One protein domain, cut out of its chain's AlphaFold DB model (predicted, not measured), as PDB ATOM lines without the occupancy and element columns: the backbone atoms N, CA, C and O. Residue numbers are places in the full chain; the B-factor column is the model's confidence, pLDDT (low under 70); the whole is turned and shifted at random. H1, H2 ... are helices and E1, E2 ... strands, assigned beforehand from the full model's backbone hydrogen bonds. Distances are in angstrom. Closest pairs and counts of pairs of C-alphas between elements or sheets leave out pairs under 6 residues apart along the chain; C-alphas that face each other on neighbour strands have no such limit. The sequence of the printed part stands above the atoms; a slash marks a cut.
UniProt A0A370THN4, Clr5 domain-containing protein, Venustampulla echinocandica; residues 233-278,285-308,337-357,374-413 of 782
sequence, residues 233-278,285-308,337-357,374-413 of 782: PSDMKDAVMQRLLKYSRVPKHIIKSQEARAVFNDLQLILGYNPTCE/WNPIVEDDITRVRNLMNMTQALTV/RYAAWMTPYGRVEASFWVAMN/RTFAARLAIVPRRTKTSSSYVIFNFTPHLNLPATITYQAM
ATOM      1  N   PRO A 233      10.303   6.471 -46.800       63.31
ATOM      2  CA  PRO A 233      10.454   5.245 -46.007       63.31
ATOM      3  C   PRO A 233       9.146   4.707 -45.393       63.31
ATOM      4  O   PRO A 233       8.992   3.496 -45.245       63.31
ATOM      5  N   SER A 234       8.188   5.586 -45.070       67.06
ATOM      6  CA  SER A 234       6.839   5.214 -44.613       67.06
ATOM      7  C   SER A 234       6.029   4.492 -45.691       67.06
ATOM      8  O   SER A 234       5.410   3.468 -45.421       67.06
ATOM      9  N   ASP A 235       6.097   4.983 -46.924       74.44
ATOM     10  CA  ASP A 235       5.290   4.499 -48.046       74.44
ATOM     11  C   ASP A 235       5.825   3.149 -48.539       74.44
ATOM     12  O   ASP A 235       5.065   2.269 -48.941       74.44
ATOM     13  N   MET A 236       7.145   2.947 -48.427       75.00
ATOM     14  CA  MET A 236       7.794   1.662 -48.691       75.00
ATOM     15  C   MET A 236       7.329   0.583 -47.707       75.00
ATOM     16  O   MET A 236       7.120  -0.564 -48.102       75.00
ATOM     17  N   LYS A 237       7.131   0.942 -46.432       79.38
ATOM     18  CA  LYS A 237       6.630   0.010 -45.419       79.38
ATOM     19  C   LYS A 237       5.225  -0.482 -45.754       79.38
ATOM     20  O   LYS A 237       4.980  -1.688 -45.735       79.38
ATOM     21  N   ASP A 238       4.334   0.443 -46.088       79.50
ATOM     22  CA  ASP A 238       2.951   0.108 -46.411       79.50
ATOM     23  C   ASP A 238       2.862  -0.662 -47.733       79.50
ATOM     24  O   ASP A 238       2.128  -1.641 -47.809       79.50
ATOM     25  N   ALA A 239       3.668  -0.317 -48.742       84.38
ATOM     26  CA  ALA A 239       3.707  -1.043 -50.012       84.38
ATOM     27  C   ALA A 239       4.162  -2.504 -49.850       84.38
ATOM     28  O   ALA A 239       3.524  -3.403 -50.401       84.38
ATOM     29  N   VAL A 240       5.223  -2.751 -49.072       83.75
ATOM     30  CA  VAL A 240       5.703  -4.109 -48.753       83.75
ATOM     31  C   VAL A 240       4.616  -4.895 -48.025       83.75
ATOM     32  O   VAL A 240       4.252  -5.991 -48.446       83.75
ATOM     33  N   MET A 241       4.027  -4.319 -46.973       81.19
ATOM     34  CA  MET A 241       2.989  -5.009 -46.206       81.19
ATOM     35  C   MET A 241       1.733  -5.276 -47.033       81.19
ATOM     36  O   MET A 241       1.193  -6.372 -46.960       81.19
ATOM     37  N   GLN A 242       1.288  -4.331 -47.862       82.56
ATOM     38  CA  GLN A 242       0.149  -4.533 -48.761       82.56
ATOM     39  C   GLN A 242       0.429  -5.629 -49.791       82.56
ATOM     40  O   GLN A 242      -0.460  -6.423 -50.091       82.56
ATOM     41  N   ARG A 243       1.664  -5.729 -50.303       84.75
ATOM     42  CA  ARG A 243       2.041  -6.800 -51.232       84.75
ATOM     43  C   ARG A 243       2.019  -8.163 -50.549       84.75
ATOM     44  O   ARG A 243       1.483  -9.100 -51.126       84.75
ATOM     45  N   LEU A 244       2.525  -8.270 -49.319       80.94
ATOM     46  CA  LEU A 244       2.471  -9.514 -48.543       80.94
ATOM     47  C   LEU A 244       1.027  -9.887 -48.153       80.94
ATOM     48  O   LEU A 244       0.624 -11.040 -48.297       80.94
ATOM     49  N   LEU A 245       0.219  -8.905 -47.744       78.00
ATOM     50  CA  LEU A 245      -1.197  -9.080 -47.392       78.00
ATOM     51  C   LEU A 245      -2.106  -9.309 -48.612       78.00
ATOM     52  O   LEU A 245      -3.221  -9.806 -48.475       78.00
ATOM     53  N   LYS A 246      -1.667  -8.998 -49.836       82.88
ATOM     54  CA  LYS A 246      -2.399  -9.393 -51.052       82.88
ATOM     55  C   LYS A 246      -2.537 -10.917 -51.116       82.88
ATOM     56  O   LYS A 246      -3.604 -11.421 -51.455       82.88
ATOM     57  N   TYR A 247      -1.477 -11.639 -50.750       70.00
ATOM     58  CA  TYR A 247      -1.441 -13.101 -50.795       70.00
ATOM     59  C   TYR A 247      -2.097 -13.754 -49.577       70.00
ATOM     60  O   TYR A 247      -2.518 -14.903 -49.661       70.00
ATOM     61  N   SER A 248      -2.274 -13.018 -48.473       60.47
ATOM     62  CA  SER A 248      -2.971 -13.540 -47.297       60.47
ATOM     63  C   SER A 248      -4.451 -13.831 -47.531       60.47
ATOM     64  O   SER A 248      -5.056 -14.645 -46.847       60.47
ATOM     65  N   ARG A 249      -5.068 -13.173 -48.511       65.31
ATOM     66  CA  ARG A 249      -6.503 -13.331 -48.778       65.31
ATOM     67  C   ARG A 249      -6.843 -14.616 -49.536       65.31
ATOM     68  O   ARG A 249      -8.020 -14.915 -49.695       65.31
ATOM     69  N   VAL A 250      -5.839 -15.361 -50.015       68.31
ATOM     70  CA  VAL A 250      -6.028 -16.559 -50.843       68.31
ATOM     71  C   VAL A 250      -5.111 -17.684 -50.333       68.31
ATOM     72  O   VAL A 250      -3.951 -17.753 -50.738       68.31
ATOM     73  N   PRO A 251      -5.595 -18.592 -49.464       51.06
ATOM     74  CA  PRO A 251      -4.759 -19.544 -48.715       51.06
ATOM     75  C   PRO A 251      -4.002 -20.592 -49.559       51.06
ATOM     76  O   PRO A 251      -3.177 -21.324 -49.018       51.06
ATOM     77  N   LYS A 252      -4.246 -20.668 -50.876       58.88
ATOM     78  CA  LYS A 252      -3.588 -21.602 -51.813       58.88
ATOM     79  C   LYS A 252      -3.220 -20.938 -53.147       58.88
ATOM     80  O   LYS A 252      -3.505 -21.476 -54.215       58.88
ATOM     81  N   HIS A 253      -2.652 -19.734 -53.116       62.59
ATOM     82  CA  HIS A 253      -2.268 -19.046 -54.349       62.59
ATOM     83  C   HIS A 253      -0.900 -19.514 -54.870       62.59
ATOM     84  O   HIS A 253       0.113 -19.373 -54.188       62.59
ATOM     85  N   ILE A 254      -0.864 -20.034 -56.099       63.81
ATOM     86  CA  ILE A 254       0.386 -20.290 -56.824       63.81
ATOM     87  C   ILE A 254       0.892 -18.945 -57.350       63.81
ATOM     88  O   ILE A 254       0.282 -18.348 -58.236       63.81
ATOM     89  N   ILE A 255       1.997 -18.456 -56.791       68.19
ATOM     90  CA  ILE A 255       2.580 -17.166 -57.167       68.19
ATOM     91  C   ILE A 255       3.426 -17.339 -58.435       68.19
ATOM     92  O   ILE A 255       4.249 -18.252 -58.522       68.19
ATOM     93  N   LYS A 256       3.259 -16.450 -59.423       77.50
ATOM     94  CA  LYS A 256       4.110 -16.443 -60.627       77.50
ATOM     95  C   LYS A 256       5.562 -16.133 -60.250       77.50
ATOM     96  O   LYS A 256       5.809 -15.366 -59.325       77.50
ATOM     97  N   SER A 257       6.531 -16.651 -61.002       70.62
ATOM     98  CA  SER A 257       7.972 -16.481 -60.727       70.62
ATOM     99  C   SER A 257       8.391 -15.022 -60.471       70.62
ATOM    100  O   SER A 257       9.137 -14.738 -59.534       70.62
ATOM    101  N   GLN A 258       7.867 -14.073 -61.253       72.88
ATOM    102  CA  GLN A 258       8.147 -12.642 -61.097       72.88
ATOM    103  C   GLN A 258       7.546 -12.048 -59.812       72.88
ATOM    104  O   GLN A 258       8.184 -11.231 -59.147       72.88
ATOM    105  N   GLU A 259       6.343 -12.478 -59.430       76.69
ATOM    106  CA  GLU A 259       5.703 -12.074 -58.175       76.69
ATOM    107  C   GLU A 259       6.401 -12.713 -56.963       76.69
ATOM    108  O   GLU A 259       6.606 -12.040 -55.955       76.69
ATOM    109  N   ALA A 260       6.860 -13.963 -57.082       72.75
ATOM    110  CA  ALA A 260       7.636 -14.646 -56.052       72.75
ATOM    111  C   ALA A 260       8.972 -13.930 -55.797       72.75
ATOM    112  O   ALA A 260       9.344 -13.722 -54.645       72.75
ATOM    113  N   ARG A 261       9.656 -13.454 -56.851       76.25
ATOM    114  CA  ARG A 261      10.857 -12.606 -56.709       76.25
ATOM    115  C   ARG A 261      10.570 -11.323 -55.934       76.25
ATOM    116  O   ARG A 261      11.359 -10.958 -55.068       76.25
ATOM    117  N   ALA A 262       9.450 -10.654 -56.214       80.69
ATOM    118  CA  ALA A 262       9.061  -9.455 -55.473       80.69
ATOM    119  C   ALA A 262       8.814  -9.767 -53.987       80.69
ATOM    120  O   ALA A 262       9.309  -9.043 -53.129       80.69
ATOM    121  N   VAL A 263       8.132 -10.877 -53.683       80.44
ATOM    122  CA  VAL A 263       7.906 -11.344 -52.305       80.44
ATOM    123  C   VAL A 263       9.223 -11.694 -51.602       80.44
ATOM    124  O   VAL A 263       9.412 -11.321 -50.448       80.44
ATOM    125  N   PHE A 264      10.164 -12.355 -52.282       81.12
ATOM    126  CA  PHE A 264      11.476 -12.663 -51.706       81.12
ATOM    127  C   PHE A 264      12.322 -11.413 -51.455       81.12
ATOM    128  O   PHE A 264      12.980 -11.335 -50.423       81.12
ATOM    129  N   ASN A 265      12.285 -10.419 -52.345       83.88
ATOM    130  CA  ASN A 265      12.963  -9.139 -52.121       83.88
ATOM    131  C   ASN A 265      12.369  -8.394 -50.920       83.88
ATOM    132  O   ASN A 265      13.109  -7.893 -50.075       83.88
ATOM    133  N   ASP A 266      11.041  -8.379 -50.813       86.69
ATOM    134  CA  ASP A 266      10.328  -7.801 -49.677       86.69
ATOM    135  C   ASP A 266      10.718  -8.517 -48.366       86.69
ATOM    136  O   ASP A 266      11.028  -7.870 -47.365       86.69
ATOM    137  N   LEU A 267      10.808  -9.850 -48.379       82.94
ATOM    138  CA  LEU A 267      11.281 -10.653 -47.247       82.94
ATOM    139  C   LEU A 267      12.735 -10.381 -46.875       82.94
ATOM    140  O   LEU A 267      13.044 -10.223 -45.698       82.94
ATOM    141  N   GLN A 268      13.634 -10.309 -47.852       83.38
ATOM    142  CA  GLN A 268      15.034  -9.968 -47.609       83.38
ATOM    143  C   GLN A 268      15.173  -8.585 -46.989       83.38
ATOM    144  O   GLN A 268      16.022  -8.395 -46.122       83.38
ATOM    145  N   LEU A 269      14.324  -7.641 -47.387       85.38
ATOM    146  CA  LEU A 269      14.304  -6.299 -46.833       85.38
ATOM    147  C   LEU A 269      13.801  -6.291 -45.378       85.38
ATOM    148  O   LEU A 269      14.375  -5.599 -44.538       85.38
ATOM    149  N   ILE A 270      12.803  -7.120 -45.052       83.56
ATOM    150  CA  ILE A 270      12.319  -7.316 -43.674       83.56
ATOM    151  C   ILE A 270      13.382  -7.996 -42.807       83.56
ATOM    152  O   ILE A 270      13.686  -7.521 -41.712       83.56
ATOM    153  N   LEU A 271      13.976  -9.089 -43.296       81.62
ATOM    154  CA  LEU A 271      15.016  -9.821 -42.578       81.62
ATOM    155  C   LEU A 271      16.287  -8.985 -42.442       81.62
ATOM    156  O   LEU A 271      16.961  -9.097 -41.426       81.62
ATOM    157  N   GLY A 272      16.635  -8.191 -43.457       79.38
ATOM    158  CA  GLY A 272      17.825  -7.338 -43.548       79.38
ATOM    159  C   GLY A 272      17.842  -6.179 -42.558       79.38
ATOM    160  O   GLY A 272      18.902  -5.599 -42.316       79.38
ATOM    161  N   TYR A 273      16.694  -5.862 -41.959       80.81
ATOM    162  CA  TYR A 273      16.609  -4.836 -40.938       80.81
ATOM    163  C   TYR A 273      17.282  -5.324 -39.655       80.81
ATOM    164  O   TYR A 273      16.740  -6.146 -38.919       80.81
ATOM    165  N   ASN A 274      18.486  -4.815 -39.399       64.31
ATOM    166  CA  ASN A 274      19.211  -5.096 -38.169       64.31
ATOM    167  C   ASN A 274      18.414  -4.474 -37.007       64.31
ATOM    168  O   ASN A 274      18.173  -3.262 -37.050       64.31
ATOM    169  N   PRO A 275      17.931  -5.253 -36.021       57.34
ATOM    170  CA  PRO A 275      17.115  -4.715 -34.946       57.34
ATOM    171  C   PRO A 275      17.950  -3.726 -34.129       57.34
ATOM    172  O   PRO A 275      18.731  -4.095 -33.257       57.34
ATOM    173  N   THR A 276      17.792  -2.432 -34.398       46.44
ATOM    174  CA  THR A 276      18.233  -1.401 -33.468       46.44
ATOM    175  C   THR A 276      17.370  -1.555 -32.226       46.44
ATOM    176  O   THR A 276      16.168  -1.295 -32.264       46.44
ATOM    177  N   CYS A 277      17.985  -2.074 -31.169       42.81
ATOM    178  CA  CYS A 277      17.394  -2.405 -29.882       42.81
ATOM    179  C   CYS A 277      16.714  -1.175 -29.249       42.81
ATOM    180  O   CYS A 277      17.317  -0.448 -28.462       42.81
ATOM    181  N   GLU A 278      15.454  -0.913 -29.597       39.41
ATOM    182  CA  GLU A 278      14.615   0.060 -28.901       39.41
ATOM    183  C   GLU A 278      13.991  -0.598 -27.658       39.41
ATOM    184  O   GLU A 278      13.033  -1.363 -27.738       39.41
ATOM    185  N   TRP A 285      21.223 -11.173 -28.644       62.06
ATOM    186  CA  TRP A 285      20.880 -11.935 -29.843       62.06
ATOM    187  C   TRP A 285      21.716 -13.218 -29.907       62.06
ATOM    188  O   TRP A 285      22.939 -13.165 -29.761       62.06
ATOM    189  N   ASN A 286      21.074 -14.372 -30.103       69.56
ATOM    190  CA  ASN A 286      21.788 -15.639 -30.211       69.56
ATOM    191  C   ASN A 286      22.545 -15.670 -31.557       69.56
ATOM    192  O   ASN A 286      21.894 -15.624 -32.603       69.56
ATOM    193  N   PRO A 287      23.889 -15.764 -31.580       69.94
ATOM    194  CA  PRO A 287      24.667 -15.766 -32.825       69.94
ATOM    195  C   PRO A 287      24.308 -16.932 -33.757       69.94
ATOM    196  O   PRO A 287      24.478 -16.832 -34.967       69.94
ATOM    197  N   ILE A 288      23.757 -18.021 -33.214       71.81
ATOM    198  CA  ILE A 288      23.279 -19.167 -33.994       71.81
ATOM    199  C   ILE A 288      22.052 -18.781 -34.836       71.81
ATOM    200  O   ILE A 288      21.957 -19.149 -36.000       71.81
ATOM    201  N   VAL A 289      21.145 -17.975 -34.278       69.81
ATOM    202  CA  VAL A 289      19.960 -17.470 -34.991       69.81
ATOM    203  C   VAL A 289      20.366 -16.537 -36.133       69.81
ATOM    204  O   VAL A 289      19.724 -16.524 -37.181       69.81
ATOM    205  N   GLU A 290      21.429 -15.752 -35.957       74.44
ATOM    206  CA  GLU A 290      21.965 -14.896 -37.020       74.44
ATOM    207  C   GLU A 290      22.527 -15.716 -38.195       74.44
ATOM    208  O   GLU A 290      22.278 -15.366 -39.354       74.44
ATOM    209  N   ASP A 291      23.211 -16.833 -37.914       76.75
ATOM    210  CA  ASP A 291      23.650 -17.788 -38.943       76.75
ATOM    211  C   ASP A 291      22.448 -18.407 -39.671       76.75
ATOM    212  O   ASP A 291      22.392 -18.388 -40.901       76.75
ATOM    213  N   ASP A 292      21.430 -18.859 -38.934       76.06
ATOM    214  CA  ASP A 292      20.220 -19.463 -39.507       76.06
ATOM    215  C   ASP A 292      19.436 -18.463 -40.393       76.06
ATOM    216  O   ASP A 292      19.024 -18.795 -41.509       76.06
ATOM    217  N   ILE A 293      19.307 -17.196 -39.974       74.44
ATOM    218  CA  ILE A 293      18.733 -16.119 -40.804       74.44
ATOM    219  C   ILE A 293      19.579 -15.894 -42.064       74.44
ATOM    220  O   ILE A 293      19.037 -15.693 -43.155       74.44
ATOM    221  N   THR A 294      20.905 -15.935 -41.934       77.88
ATOM    222  CA  THR A 294      21.828 -15.790 -43.067       77.88
ATOM    223  C   THR A 294      21.661 -16.939 -44.062       77.88
ATOM    224  O   THR A 294      21.590 -16.690 -45.268       77.88
ATOM    225  N   ARG A 295      21.483 -18.179 -43.588       74.88
ATOM    226  CA  ARG A 295      21.179 -19.345 -44.431       74.88
ATOM    227  C   ARG A 295      19.865 -19.176 -45.190       74.88
ATOM    228  O   ARG A 295      19.846 -19.397 -46.397       74.88
ATOM    229  N   VAL A 296      18.796 -18.705 -44.537       72.88
ATOM    230  CA  VAL A 296      17.517 -18.412 -45.219       72.88
ATOM    231  C   VAL A 296      17.687 -17.331 -46.290       72.88
ATOM    232  O   VAL A 296      17.173 -17.480 -47.400       72.88
ATOM    233  N   ARG A 297      18.443 -16.258 -46.012       77.19
ATOM    234  CA  ARG A 297      18.747 -15.224 -47.021       77.19
ATOM    235  C   ARG A 297      19.511 -15.799 -48.210       77.19
ATOM    236  O   ARG A 297      19.159 -15.497 -49.349       77.19
ATOM    237  N   ASN A 298      20.505 -16.646 -47.957       73.81
ATOM    238  CA  ASN A 298      21.270 -17.314 -49.007       73.81
ATOM    239  C   ASN A 298      20.383 -18.249 -49.839       73.81
ATOM    240  O   ASN A 298      20.458 -18.206 -51.063       73.81
ATOM    241  N   LEU A 299      19.482 -19.006 -49.208       69.38
ATOM    242  CA  LEU A 299      18.512 -19.858 -49.903       69.38
ATOM    243  C   LEU A 299      17.572 -19.036 -50.802       69.38
ATOM    244  O   LEU A 299      17.331 -19.397 -51.955       69.38
ATOM    245  N   MET A 300      17.090 -17.888 -50.313       72.31
ATOM    246  CA  MET A 300      16.297 -16.958 -51.126       72.31
ATOM    247  C   MET A 300      17.104 -16.401 -52.307       72.31
ATOM    248  O   MET A 300      16.588 -16.366 -53.421       72.31
ATOM    249  N   ASN A 301      18.374 -16.033 -52.104       72.31
ATOM    250  CA  ASN A 301      19.265 -15.577 -53.179       72.31
ATOM    251  C   ASN A 301      19.510 -16.668 -54.233       72.31
ATOM    252  O   ASN A 301      19.461 -16.390 -55.430       72.31
ATOM    253  N   MET A 302      19.720 -17.919 -53.811       63.91
ATOM    254  CA  MET A 302      19.859 -19.058 -54.725       63.91
ATOM    255  C   MET A 302      18.589 -19.259 -55.555       63.91
ATOM    256  O   MET A 302      18.660 -19.431 -56.768       63.91
ATOM    257  N   THR A 303      17.421 -19.148 -54.920       59.75
ATOM    258  CA  THR A 303      16.119 -19.262 -55.596       59.75
ATOM    259  C   THR A 303      15.906 -18.143 -56.624       59.75
ATOM    260  O   THR A 303      15.295 -18.368 -57.666       59.75
ATOM    261  N   GLN A 304      16.442 -16.941 -56.381       59.06
ATOM    262  CA  GLN A 304      16.421 -15.837 -57.349       59.06
ATOM    263  C   GLN A 304      17.368 -16.061 -58.539       59.06
ATOM    264  O   GLN A 304      17.049 -15.632 -59.650       59.06
ATOM    265  N   ALA A 305      18.505 -16.728 -58.310       51.19
ATOM    266  CA  ALA A 305      19.509 -17.030 -59.332       51.19
ATOM    267  C   ALA A 305      19.086 -18.160 -60.289       51.19
ATOM    268  O   ALA A 305      19.564 -18.204 -61.425       51.19
ATOM    269  N   LEU A 306      18.164 -19.034 -59.865       44.22
ATOM    270  CA  LEU A 306      17.502 -20.003 -60.739       44.22
ATOM    271  C   LEU A 306      16.650 -19.241 -61.768       44.22
ATOM    272  O   LEU A 306      15.519 -18.815 -61.529       44.22
ATOM    273  N   THR A 307      17.245 -18.996 -62.929       39.25
ATOM    274  CA  THR A 307      16.589 -18.385 -64.079       39.25
ATOM    275  C   THR A 307      15.536 -19.352 -64.611       39.25
ATOM    276  O   THR A 307      15.807 -20.531 -64.823       39.25
ATOM    277  N   VAL A 308      14.316 -18.853 -64.826       43.06
ATOM    278  CA  VAL A 308      13.285 -19.577 -65.572       43.06
ATOM    279  C   VAL A 308      13.751 -19.595 -67.027       43.06
ATOM    280  O   VAL A 308      13.562 -18.620 -67.747       43.06
ATOM    281  N   ARG A 337      14.792 -24.713 -33.592       81.50
ATOM    282  CA  ARG A 337      15.257 -23.434 -33.033       81.50
ATOM    283  C   ARG A 337      14.221 -22.354 -33.283       81.50
ATOM    284  O   ARG A 337      13.707 -22.264 -34.392       81.50
ATOM    285  N   TYR A 338      13.948 -21.516 -32.288       83.62
ATOM    286  CA  TYR A 338      12.985 -20.418 -32.382       83.62
ATOM    287  C   TYR A 338      13.654 -19.061 -32.133       83.62
ATOM    288  O   TYR A 338      14.525 -18.934 -31.274       83.62
ATOM    289  N   ALA A 339      13.231 -18.036 -32.870       82.12
ATOM    290  CA  ALA A 339      13.686 -16.660 -32.723       82.12
ATOM    291  C   ALA A 339      12.545 -15.670 -32.953       82.12
ATOM    292  O   ALA A 339      11.678 -15.913 -33.783       82.12
ATOM    293  N   ALA A 340      12.569 -14.519 -32.278       84.38
ATOM    294  CA  ALA A 340      11.647 -13.424 -32.572       84.38
ATOM    295  C   ALA A 340      12.326 -12.051 -32.443       84.38
ATOM    296  O   ALA A 340      13.097 -11.831 -31.512       84.38
ATOM    297  N   TRP A 341      12.030 -11.113 -33.347       87.19
ATOM    298  CA  TRP A 341      12.498  -9.721 -33.285       87.19
ATOM    299  C   TRP A 341      11.471  -8.719 -33.771       87.19
ATOM    300  O   TRP A 341      10.530  -9.053 -34.473       87.19
ATOM    301  N   MET A 342      11.686  -7.453 -33.431       84.62
ATOM    302  CA  MET A 342      10.922  -6.343 -33.977       84.62
ATOM    303  C   MET A 342      11.619  -5.752 -35.202       84.62
ATOM    304  O   MET A 342      12.814  -5.473 -35.189       84.62
ATOM    305  N   THR A 343      10.840  -5.496 -36.246       85.69
ATOM    306  CA  THR A 343      11.221  -4.738 -37.441       85.69
ATOM    307  C   THR A 343      10.289  -3.530 -37.587       85.69
ATOM    308  O   THR A 343       9.236  -3.471 -36.937       85.69
ATOM    309  N   PRO A 344      10.593  -2.560 -38.468       82.19
ATOM    310  CA  PRO A 344       9.643  -1.508 -38.806       82.19
ATOM    311  C   PRO A 344       8.318  -2.074 -39.315       82.19
ATOM    312  O   PRO A 344       7.283  -1.458 -39.081       82.19
ATOM    313  N   TYR A 345       8.346  -3.241 -39.960       82.31
ATOM    314  CA  TYR A 345       7.199  -3.926 -40.553       82.31
ATOM    315  C   TYR A 345       6.329  -4.627 -39.507       82.31
ATOM    316  O   TYR A 345       5.114  -4.703 -39.675       82.31
ATOM    317  N   GLY A 346       6.916  -5.058 -38.391       85.69
ATOM    318  CA  GLY A 346       6.224  -5.884 -37.415       85.69
ATOM    319  C   GLY A 346       7.149  -6.713 -36.534       85.69
ATOM    320  O   GLY A 346       8.367  -6.665 -36.704       85.69
ATOM    321  N   ARG A 347       6.580  -7.495 -35.612       85.31
ATOM    322  CA  ARG A 347       7.318  -8.596 -34.979       85.31
ATOM    323  C   ARG A 347       7.544  -9.671 -36.038       85.31
ATOM    324  O   ARG A 347       6.656  -9.941 -36.830       85.31
ATOM    325  N   VAL A 348       8.724 -10.247 -36.100       85.62
ATOM    326  CA  VAL A 348       9.062 -11.366 -36.970       85.62
ATOM    327  C   VAL A 348       9.418 -12.518 -36.053       85.62
ATOM    328  O   VAL A 348      10.233 -12.339 -35.156       85.62
ATOM    329  N   GLU A 349       8.792 -13.666 -36.250       86.69
ATOM    330  CA  GLU A 349       9.063 -14.914 -35.547       86.69
ATOM    331  C   GLU A 349       9.620 -15.910 -36.563       86.69
ATOM    332  O   GLU A 349       9.086 -16.047 -37.657       86.69
ATOM    333  N   ALA A 350      10.703 -16.599 -36.244       85.44
ATOM    334  CA  ALA A 350      11.323 -17.581 -37.114       85.44
ATOM    335  C   ALA A 350      11.507 -18.892 -36.356       85.44
ATOM    336  O   ALA A 350      11.959 -18.894 -35.215       85.44
ATOM    337  N   SER A 351      11.159 -20.006 -36.988       82.44
ATOM    338  CA  SER A 351      11.495 -21.352 -36.529       82.44
ATOM    339  C   SER A 351      12.381 -22.025 -37.569       82.44
ATOM    340  O   SER A 351      12.074 -21.949 -38.755       82.44
ATOM    341  N   PHE A 352      13.445 -22.693 -37.146       83.69
ATOM    342  CA  PHE A 352      14.401 -23.371 -38.018       83.69
ATOM    343  C   PHE A 352      14.540 -24.827 -37.583       83.69
ATOM    344  O   PHE A 352      14.593 -25.104 -36.385       83.69
ATOM    345  N   TRP A 353      14.591 -25.757 -38.530       86.00
ATOM    346  CA  TRP A 353      14.811 -27.174 -38.244       86.00
ATOM    347  C   TRP A 353      15.517 -27.868 -39.411       86.00
ATOM    348  O   TRP A 353      15.543 -27.374 -40.538       86.00
ATOM    349  N   VAL A 354      16.116 -29.022 -39.127       81.81
ATOM    350  CA  VAL A 354      16.716 -29.891 -40.144       81.81
ATOM    351  C   VAL A 354      15.696 -30.969 -40.483       81.81
ATOM    352  O   VAL A 354      15.293 -31.733 -39.610       81.81
ATOM    353  N   ALA A 355      15.257 -31.014 -41.734       75.25
ATOM    354  CA  ALA A 355      14.471 -32.109 -42.272       75.25
ATOM    355  C   ALA A 355      15.411 -33.241 -42.725       75.25
ATOM    356  O   ALA A 355      16.505 -32.997 -43.241       75.25
ATOM    357  N   MET A 356      14.999 -34.487 -42.491       76.88
ATOM    358  CA  MET A 356      15.653 -35.658 -43.074       76.88
ATOM    359  C   MET A 356      14.890 -36.059 -44.332       76.88
ATOM    360  O   MET A 356      13.663 -36.178 -44.303       76.88
ATOM    361  N   ASN A 357      15.605 -36.245 -45.438       61.88
ATOM    362  CA  ASN A 357      15.012 -36.729 -46.674       61.88
ATOM    363  C   ASN A 357      15.032 -38.264 -46.675       61.88
ATOM    364  O   ASN A 357      16.054 -38.858 -46.990       61.88
ATOM    365  N   ARG A 374      20.810 -34.124 -45.283       69.44
ATOM    366  CA  ARG A 374      20.192 -33.189 -44.330       69.44
ATOM    367  C   ARG A 374      19.731 -31.925 -45.045       69.44
ATOM    368  O   ARG A 374      20.541 -31.161 -45.569       69.44
ATOM    369  N   THR A 375      18.433 -31.662 -45.006       73.88
ATOM    370  CA  THR A 375      17.824 -30.483 -45.616       73.88
ATOM    371  C   THR A 375      17.457 -29.438 -44.570       73.88
ATOM    372  O   THR A 375      16.909 -29.745 -43.520       73.88
ATOM    373  N   PHE A 376      17.768 -28.166 -44.824       76.75
ATOM    374  CA  PHE A 376      17.411 -27.074 -43.915       76.75
ATOM    375  C   PHE A 376      16.008 -26.553 -44.230       76.75
ATOM    376  O   PHE A 376      15.725 -26.207 -45.379       76.75
ATOM    377  N   ALA A 377      15.157 -26.455 -43.213       77.62
ATOM    378  CA  ALA A 377      13.814 -25.912 -43.322       77.62
ATOM    379  C   ALA A 377      13.598 -24.754 -42.341       77.62
ATOM    380  O   ALA A 377      14.172 -24.709 -41.250       77.62
ATOM    381  N   ALA A 378      12.770 -23.792 -42.747       81.44
ATOM    382  CA  ALA A 378      12.459 -22.627 -41.931       81.44
ATOM    383  C   ALA A 378      10.992 -22.215 -42.062       81.44
ATOM    384  O   ALA A 378      10.412 -22.275 -43.145       81.44
ATOM    385  N   ARG A 379      10.417 -21.724 -40.966       81.12
ATOM    386  CA  ARG A 379       9.111 -21.068 -40.901       81.12
ATOM    387  C   ARG A 379       9.313 -19.636 -40.444       81.12
ATOM    388  O   ARG A 379       9.793 -19.429 -39.338       81.12
ATOM    389  N   LEU A 380       8.930 -18.657 -41.254       82.38
ATOM    390  CA  LEU A 380       8.980 -17.241 -40.885       82.38
ATOM    391  C   LEU A 380       7.564 -16.693 -40.749       82.38
ATOM    392  O   LEU A 380       6.797 -16.810 -41.693       82.38
ATOM    393  N   ALA A 381       7.223 -16.081 -39.625       81.62
ATOM    394  CA  ALA A 381       5.941 -15.450 -39.365       81.62
ATOM    395  C   ALA A 381       6.122 -13.944 -39.111       81.62
ATOM    396  O   ALA A 381       7.028 -13.544 -38.386       81.62
ATOM    397  N   ILE A 382       5.293 -13.091 -39.718       82.69
ATOM    398  CA  ILE A 382       5.400 -11.622 -39.597       82.69
ATOM    399  C   ILE A 382       4.101 -11.037 -39.042       82.69
ATOM    400  O   ILE A 382       3.036 -11.270 -39.608       82.69
ATOM    401  N   VAL A 383       4.218 -10.228 -37.987       80.25
ATOM    402  CA  VAL A 383       3.149  -9.649 -37.157       80.25
ATOM    403  C   VAL A 383       3.138  -8.127 -37.283       80.25
ATOM    404  O   VAL A 383       3.954  -7.446 -36.654       80.25
ATOM    405  N   PRO A 384       2.236  -7.535 -38.071       79.25
ATOM    406  CA  PRO A 384       2.220  -6.098 -38.309       79.25
ATOM    407  C   PRO A 384       2.071  -5.287 -37.013       79.25
ATOM    408  O   PRO A 384       1.206  -5.558 -36.187       79.25
ATOM    409  N   ARG A 385       2.867  -4.220 -36.849       70.81
ATOM    410  CA  ARG A 385       2.897  -3.395 -35.615       70.81
ATOM    411  C   ARG A 385       1.604  -2.586 -35.364       70.81
ATOM    412  O   ARG A 385       1.467  -2.013 -34.286       70.81
ATOM    413  N   ARG A 386       0.705  -2.435 -36.354       63.41
ATOM    414  CA  ARG A 386      -0.435  -1.486 -36.303       63.41
ATOM    415  C   ARG A 386      -1.623  -1.842 -37.211       63.41
ATOM    416  O   ARG A 386      -1.918  -1.102 -38.145       63.41
ATOM    417  N   THR A 387      -2.383  -2.885 -36.910       51.53
ATOM    418  CA  THR A 387      -3.732  -3.020 -37.488       51.53
ATOM    419  C   THR A 387      -4.754  -3.104 -36.362       51.53
ATOM    420  O   THR A 387      -4.897  -4.122 -35.699       51.53
ATOM    421  N   LYS A 388      -5.496  -2.008 -36.135       52.22
ATOM    422  CA  LYS A 388      -6.639  -1.992 -35.201       52.22
ATOM    423  C   LYS A 388      -7.748  -2.977 -35.609       52.22
ATOM    424  O   LYS A 388      -8.639  -3.230 -34.810       52.22
ATOM    425  N   THR A 389      -7.702  -3.526 -36.824       45.72
ATOM    426  CA  THR A 389      -8.826  -4.238 -37.442       45.72
ATOM    427  C   THR A 389      -8.594  -5.717 -37.760       45.72
ATOM    428  O   THR A 389      -9.540  -6.353 -38.203       45.72
ATOM    429  N   SER A 390      -7.407  -6.296 -37.540       50.16
ATOM    430  CA  SER A 390      -7.140  -7.760 -37.547       50.16
ATOM    431  C   SER A 390      -5.628  -8.005 -37.528       50.16
ATOM    432  O   SER A 390      -4.900  -7.451 -38.358       50.16
ATOM    433  N   SER A 391      -5.126  -8.820 -36.598       55.19
ATOM    434  CA  SER A 391      -3.720  -9.242 -36.555       55.19
ATOM    435  C   SER A 391      -3.474 -10.310 -37.625       55.19
ATOM    436  O   SER A 391      -3.614 -11.507 -37.411       55.19
ATOM    437  N   SER A 392      -3.138  -9.876 -38.835       57.44
ATOM    438  CA  SER A 392      -2.763 -10.801 -39.909       57.44
ATOM    439  C   SER A 392      -1.321 -11.277 -39.700       57.44
ATOM    440  O   SER A 392      -0.427 -10.440 -39.697       57.44
ATOM    441  N   TYR A 393      -1.078 -12.583 -39.565       66.00
ATOM    442  CA  TYR A 393       0.271 -13.171 -39.580       66.00
ATOM    443  C   TYR A 393       0.583 -13.738 -40.966       66.00
ATOM    444  O   TYR A 393      -0.199 -14.524 -41.491       66.00
ATOM    445  N   VAL A 394       1.714 -13.376 -41.571       69.19
ATOM    446  CA  VAL A 394       2.144 -13.974 -42.852       69.19
ATOM    447  C   VAL A 394       3.201 -15.031 -42.577       69.19
ATOM    448  O   VAL A 394       4.250 -14.683 -42.041       69.19
ATOM    449  N   ILE A 395       2.918 -16.292 -42.926       69.75
ATOM    450  CA  ILE A 395       3.800 -17.437 -42.674       69.75
ATOM    451  C   ILE A 395       4.455 -17.906 -43.977       69.75
ATOM    452  O   ILE A 395       3.776 -18.165 -44.967       69.75
ATOM    453  N   PHE A 396       5.776 -18.045 -43.967       73.00
ATOM    454  CA  PHE A 396       6.567 -18.563 -45.078       73.00
ATOM    455  C   PHE A 396       7.226 -19.862 -44.654       73.00
ATOM    456  O   PHE A 396       8.004 -19.859 -43.704       73.00
ATOM    457  N   ASN A 397       6.923 -20.947 -45.363       69.75
ATOM    458  CA  ASN A 397       7.573 -22.233 -45.168       69.75
ATOM    459  C   ASN A 397       8.610 -22.437 -46.273       69.75
ATOM    460  O   ASN A 397       8.289 -22.436 -47.460       69.75
ATOM    461  N   PHE A 398       9.862 -22.596 -45.869       71.88
ATOM    462  CA  PHE A 398      10.975 -22.914 -46.746       71.88
ATOM    463  C   PHE A 398      11.273 -24.399 -46.588       71.88
ATOM    464  O   PHE A 398      11.813 -24.811 -45.563       71.88
ATOM    465  N   THR A 399      10.903 -25.195 -47.588       67.62
ATOM    466  CA  THR A 399      11.316 -26.594 -47.722       67.62
ATOM    467  C   THR A 399      12.184 -26.723 -48.977       67.62
ATOM    468  O   THR A 399      11.816 -26.208 -50.033       67.62
ATOM    469  N   PRO A 400      13.362 -27.356 -48.898       55.56
ATOM    470  CA  PRO A 400      14.360 -27.312 -49.967       55.56
ATOM    471  C   PRO A 400      14.173 -28.388 -51.042       55.56
ATOM    472  O   PRO A 400      15.118 -28.665 -51.778       55.56
ATOM    473  N   HIS A 401      12.994 -29.004 -51.173       56.47
ATOM    474  CA  HIS A 401      12.761 -29.907 -52.297       56.47
ATOM    475  C   HIS A 401      12.954 -29.111 -53.598       56.47
ATOM    476  O   HIS A 401      12.206 -28.182 -53.889       56.47
ATOM    477  N   LEU A 402      13.999 -29.465 -54.353       43.84
ATOM    478  CA  LEU A 402      14.529 -28.774 -55.539       43.84
ATOM    479  C   LEU A 402      13.561 -28.714 -56.739       43.84
ATOM    480  O   LEU A 402      13.943 -28.286 -57.824       43.84
ATOM    481  N   ASN A 403      12.297 -29.067 -56.531       47.31
ATOM    482  CA  ASN A 403      11.204 -28.779 -57.438       47.31
ATOM    483  C   ASN A 403      10.383 -27.632 -56.842       47.31
ATOM    484  O   ASN A 403       9.458 -27.843 -56.061       47.31
ATOM    485  N   LEU A 404      10.744 -26.399 -57.213       47.03
ATOM    486  CA  LEU A 404       9.885 -25.227 -57.032       47.03
ATOM    487  C   LEU A 404       8.458 -25.537 -57.537       47.03
ATOM    488  O   LEU A 404       8.309 -26.199 -58.567       47.03
ATOM    489  N   PRO A 405       7.420 -25.022 -56.851       47.53
ATOM    490  CA  PRO A 405       7.457 -23.747 -56.143       47.53
ATOM    491  C   PRO A 405       7.489 -23.873 -54.614       47.53
ATOM    492  O   PRO A 405       6.776 -24.677 -54.017       47.53
ATOM    493  N   ALA A 406       8.281 -23.003 -53.975       49.34
ATOM    494  CA  ALA A 406       8.222 -22.753 -52.541       49.34
ATOM    495  C   ALA A 406       6.756 -22.510 -52.160       49.34
ATOM    496  O   ALA A 406       6.119 -21.585 -52.673       49.34
ATOM    497  N   THR A 407       6.195 -23.382 -51.326       47.59
ATOM    498  CA  THR A 407       4.776 -23.307 -50.984       47.59
ATOM    499  C   THR A 407       4.597 -22.271 -49.880       47.59
ATOM    500  O   THR A 407       4.955 -22.496 -48.725       47.59
ATOM    501  N   ILE A 408       4.046 -21.114 -50.237       51.72
ATOM    502  CA  ILE A 408       3.674 -20.075 -49.275       51.72
ATOM    503  C   ILE A 408       2.270 -20.409 -48.770       51.72
ATOM    504  O   ILE A 408       1.282 -20.201 -49.470       51.72
ATOM    505  N   THR A 409       2.177 -20.968 -47.566       48.94
ATOM    506  CA  THR A 409       0.895 -21.249 -46.907       48.94
ATOM    507  C   THR A 409       0.537 -20.105 -45.970       48.94
ATOM    508  O   THR A 409       1.237 -19.866 -44.985       48.94
ATOM    509  N   TYR A 410      -0.570 -19.421 -46.243       54.19
ATOM    510  CA  TYR A 410      -1.106 -18.418 -45.332       54.19
ATOM    511  C   TYR A 410      -2.059 -19.059 -44.319       54.19
ATOM    512  O   TYR A 410      -2.947 -19.819 -44.703       54.19
ATOM    513  N   GLN A 411      -1.908 -18.710 -43.040       60.28
ATOM    514  CA  GLN A 411      -2.833 -19.103 -41.980       60.28
ATOM    515  C   GLN A 411      -3.227 -17.850 -41.190       60.28
ATOM    516  O   GLN A 411      -2.367 -17.188 -40.610       60.28
ATOM    517  N   ALA A 412      -4.516 -17.500 -41.207       51.50
ATOM    518  CA  ALA A 412      -5.042 -16.413 -40.388       51.50
ATOM    519  C   ALA A 412      -4.997 -16.831 -38.911       51.50
ATOM    520  O   ALA A 412      -5.341 -17.964 -38.584       51.50
ATOM    521  N   MET A 413      -4.561 -15.930 -38.029       62.94
ATOM    522  CA  MET A 413      -4.628 -16.148 -36.583       62.94
ATOM    523  C   MET A 413      -5.812 -15.395 -35.995       62.94
ATOM    524  O   MET A 413      -6.195 -14.325 -36.477       62.94
TER     525      MET A 413
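What this domain is: This is residues 233 to 278, 285 to 308, 337 to 357 and 374 to 413 of the 782 residues of the protein "Clr5 domain-containing protein" of Venustampulla echinocandica (UniProt A0A370THN4). What shape is seen first? A four-stranded antiparallel sheet has helices over one face: H3 crosses its strands, H2 packs side by side with H3, and H1 packs near E4. How is it composed? The 131 printed residues hold three named helices, then four named strands, mixed in class, with sheet order E1 - E2 - E3 - E4. How large is it? It is compact, with a radius of gyration of the C-alphas of 14.5 A and spans of 42 by 35 by 27 A.

Where its parts are: Where are the helices? H1 is residues 233 to 248, 23.1 A long, from C-alpha 233 at (10.454, 5.245, -46.007). H2 is residues 257 to 272, 21.8 A, and H3 residues 287 to 305, 27.0 A. Where are the strands? E1 is residues 337 to 342, E2 346 to 356, 31.7 A, E3 374 to 384, 33.1 A, and E4 394 to 398, ending at C-alpha 398 at (10.975, -22.914, -46.746).

How they stand to each other: What joins the strands? N 339 and O 350 are 2.8 A apart in the hairpin E1 and E2, N 351 and O 379 2.8 A between E2 and E3, and N 380 and O 396 2.9 A in the hairpin E3 and E4, within hydrogen-bond range. How do the helices stand to the sheet? H1 and H3 on one face form two layers, helices over a sheet. H3 runs across the strands at a height over the sheet of 10.0 A, at 84 degrees to E3 on the local plane; H2 only grazes the sheet with residues 267 to 271. How do the helices meet? H2 and H3 touch at a shallow tilt of 23 degrees, opposite ways, closest at the C-alphas of Gln 268 and Arg 297, 6.5 A. H1, with residues 240 to 244 alone, only just touches H2, with 3 pairs of C-alphas within 8 A; the closest are Val 240 and Asp 266, 6.0 A. Are the helix backbones complete? Every O i to N i+4 pair is within hydrogen-bond range in H2 and H3, and 10 of 12 in H1.

The domain as a whole: Where is it cut? Residues 279 to 284, 309 to 336 and 358 to 373 are not printed, with C-alpha gaps of 13.6, 32.8 and 6.7 A. Which links are long? Of the links printed whole, E1 to E2 is tight, and H1 to H2 and E3 to E4 are short. Where is confidence low? The mean pLDDT of the printed part is 70.3, and 55 residues are under 70, among them residues 386 to 395 and 399 to 413.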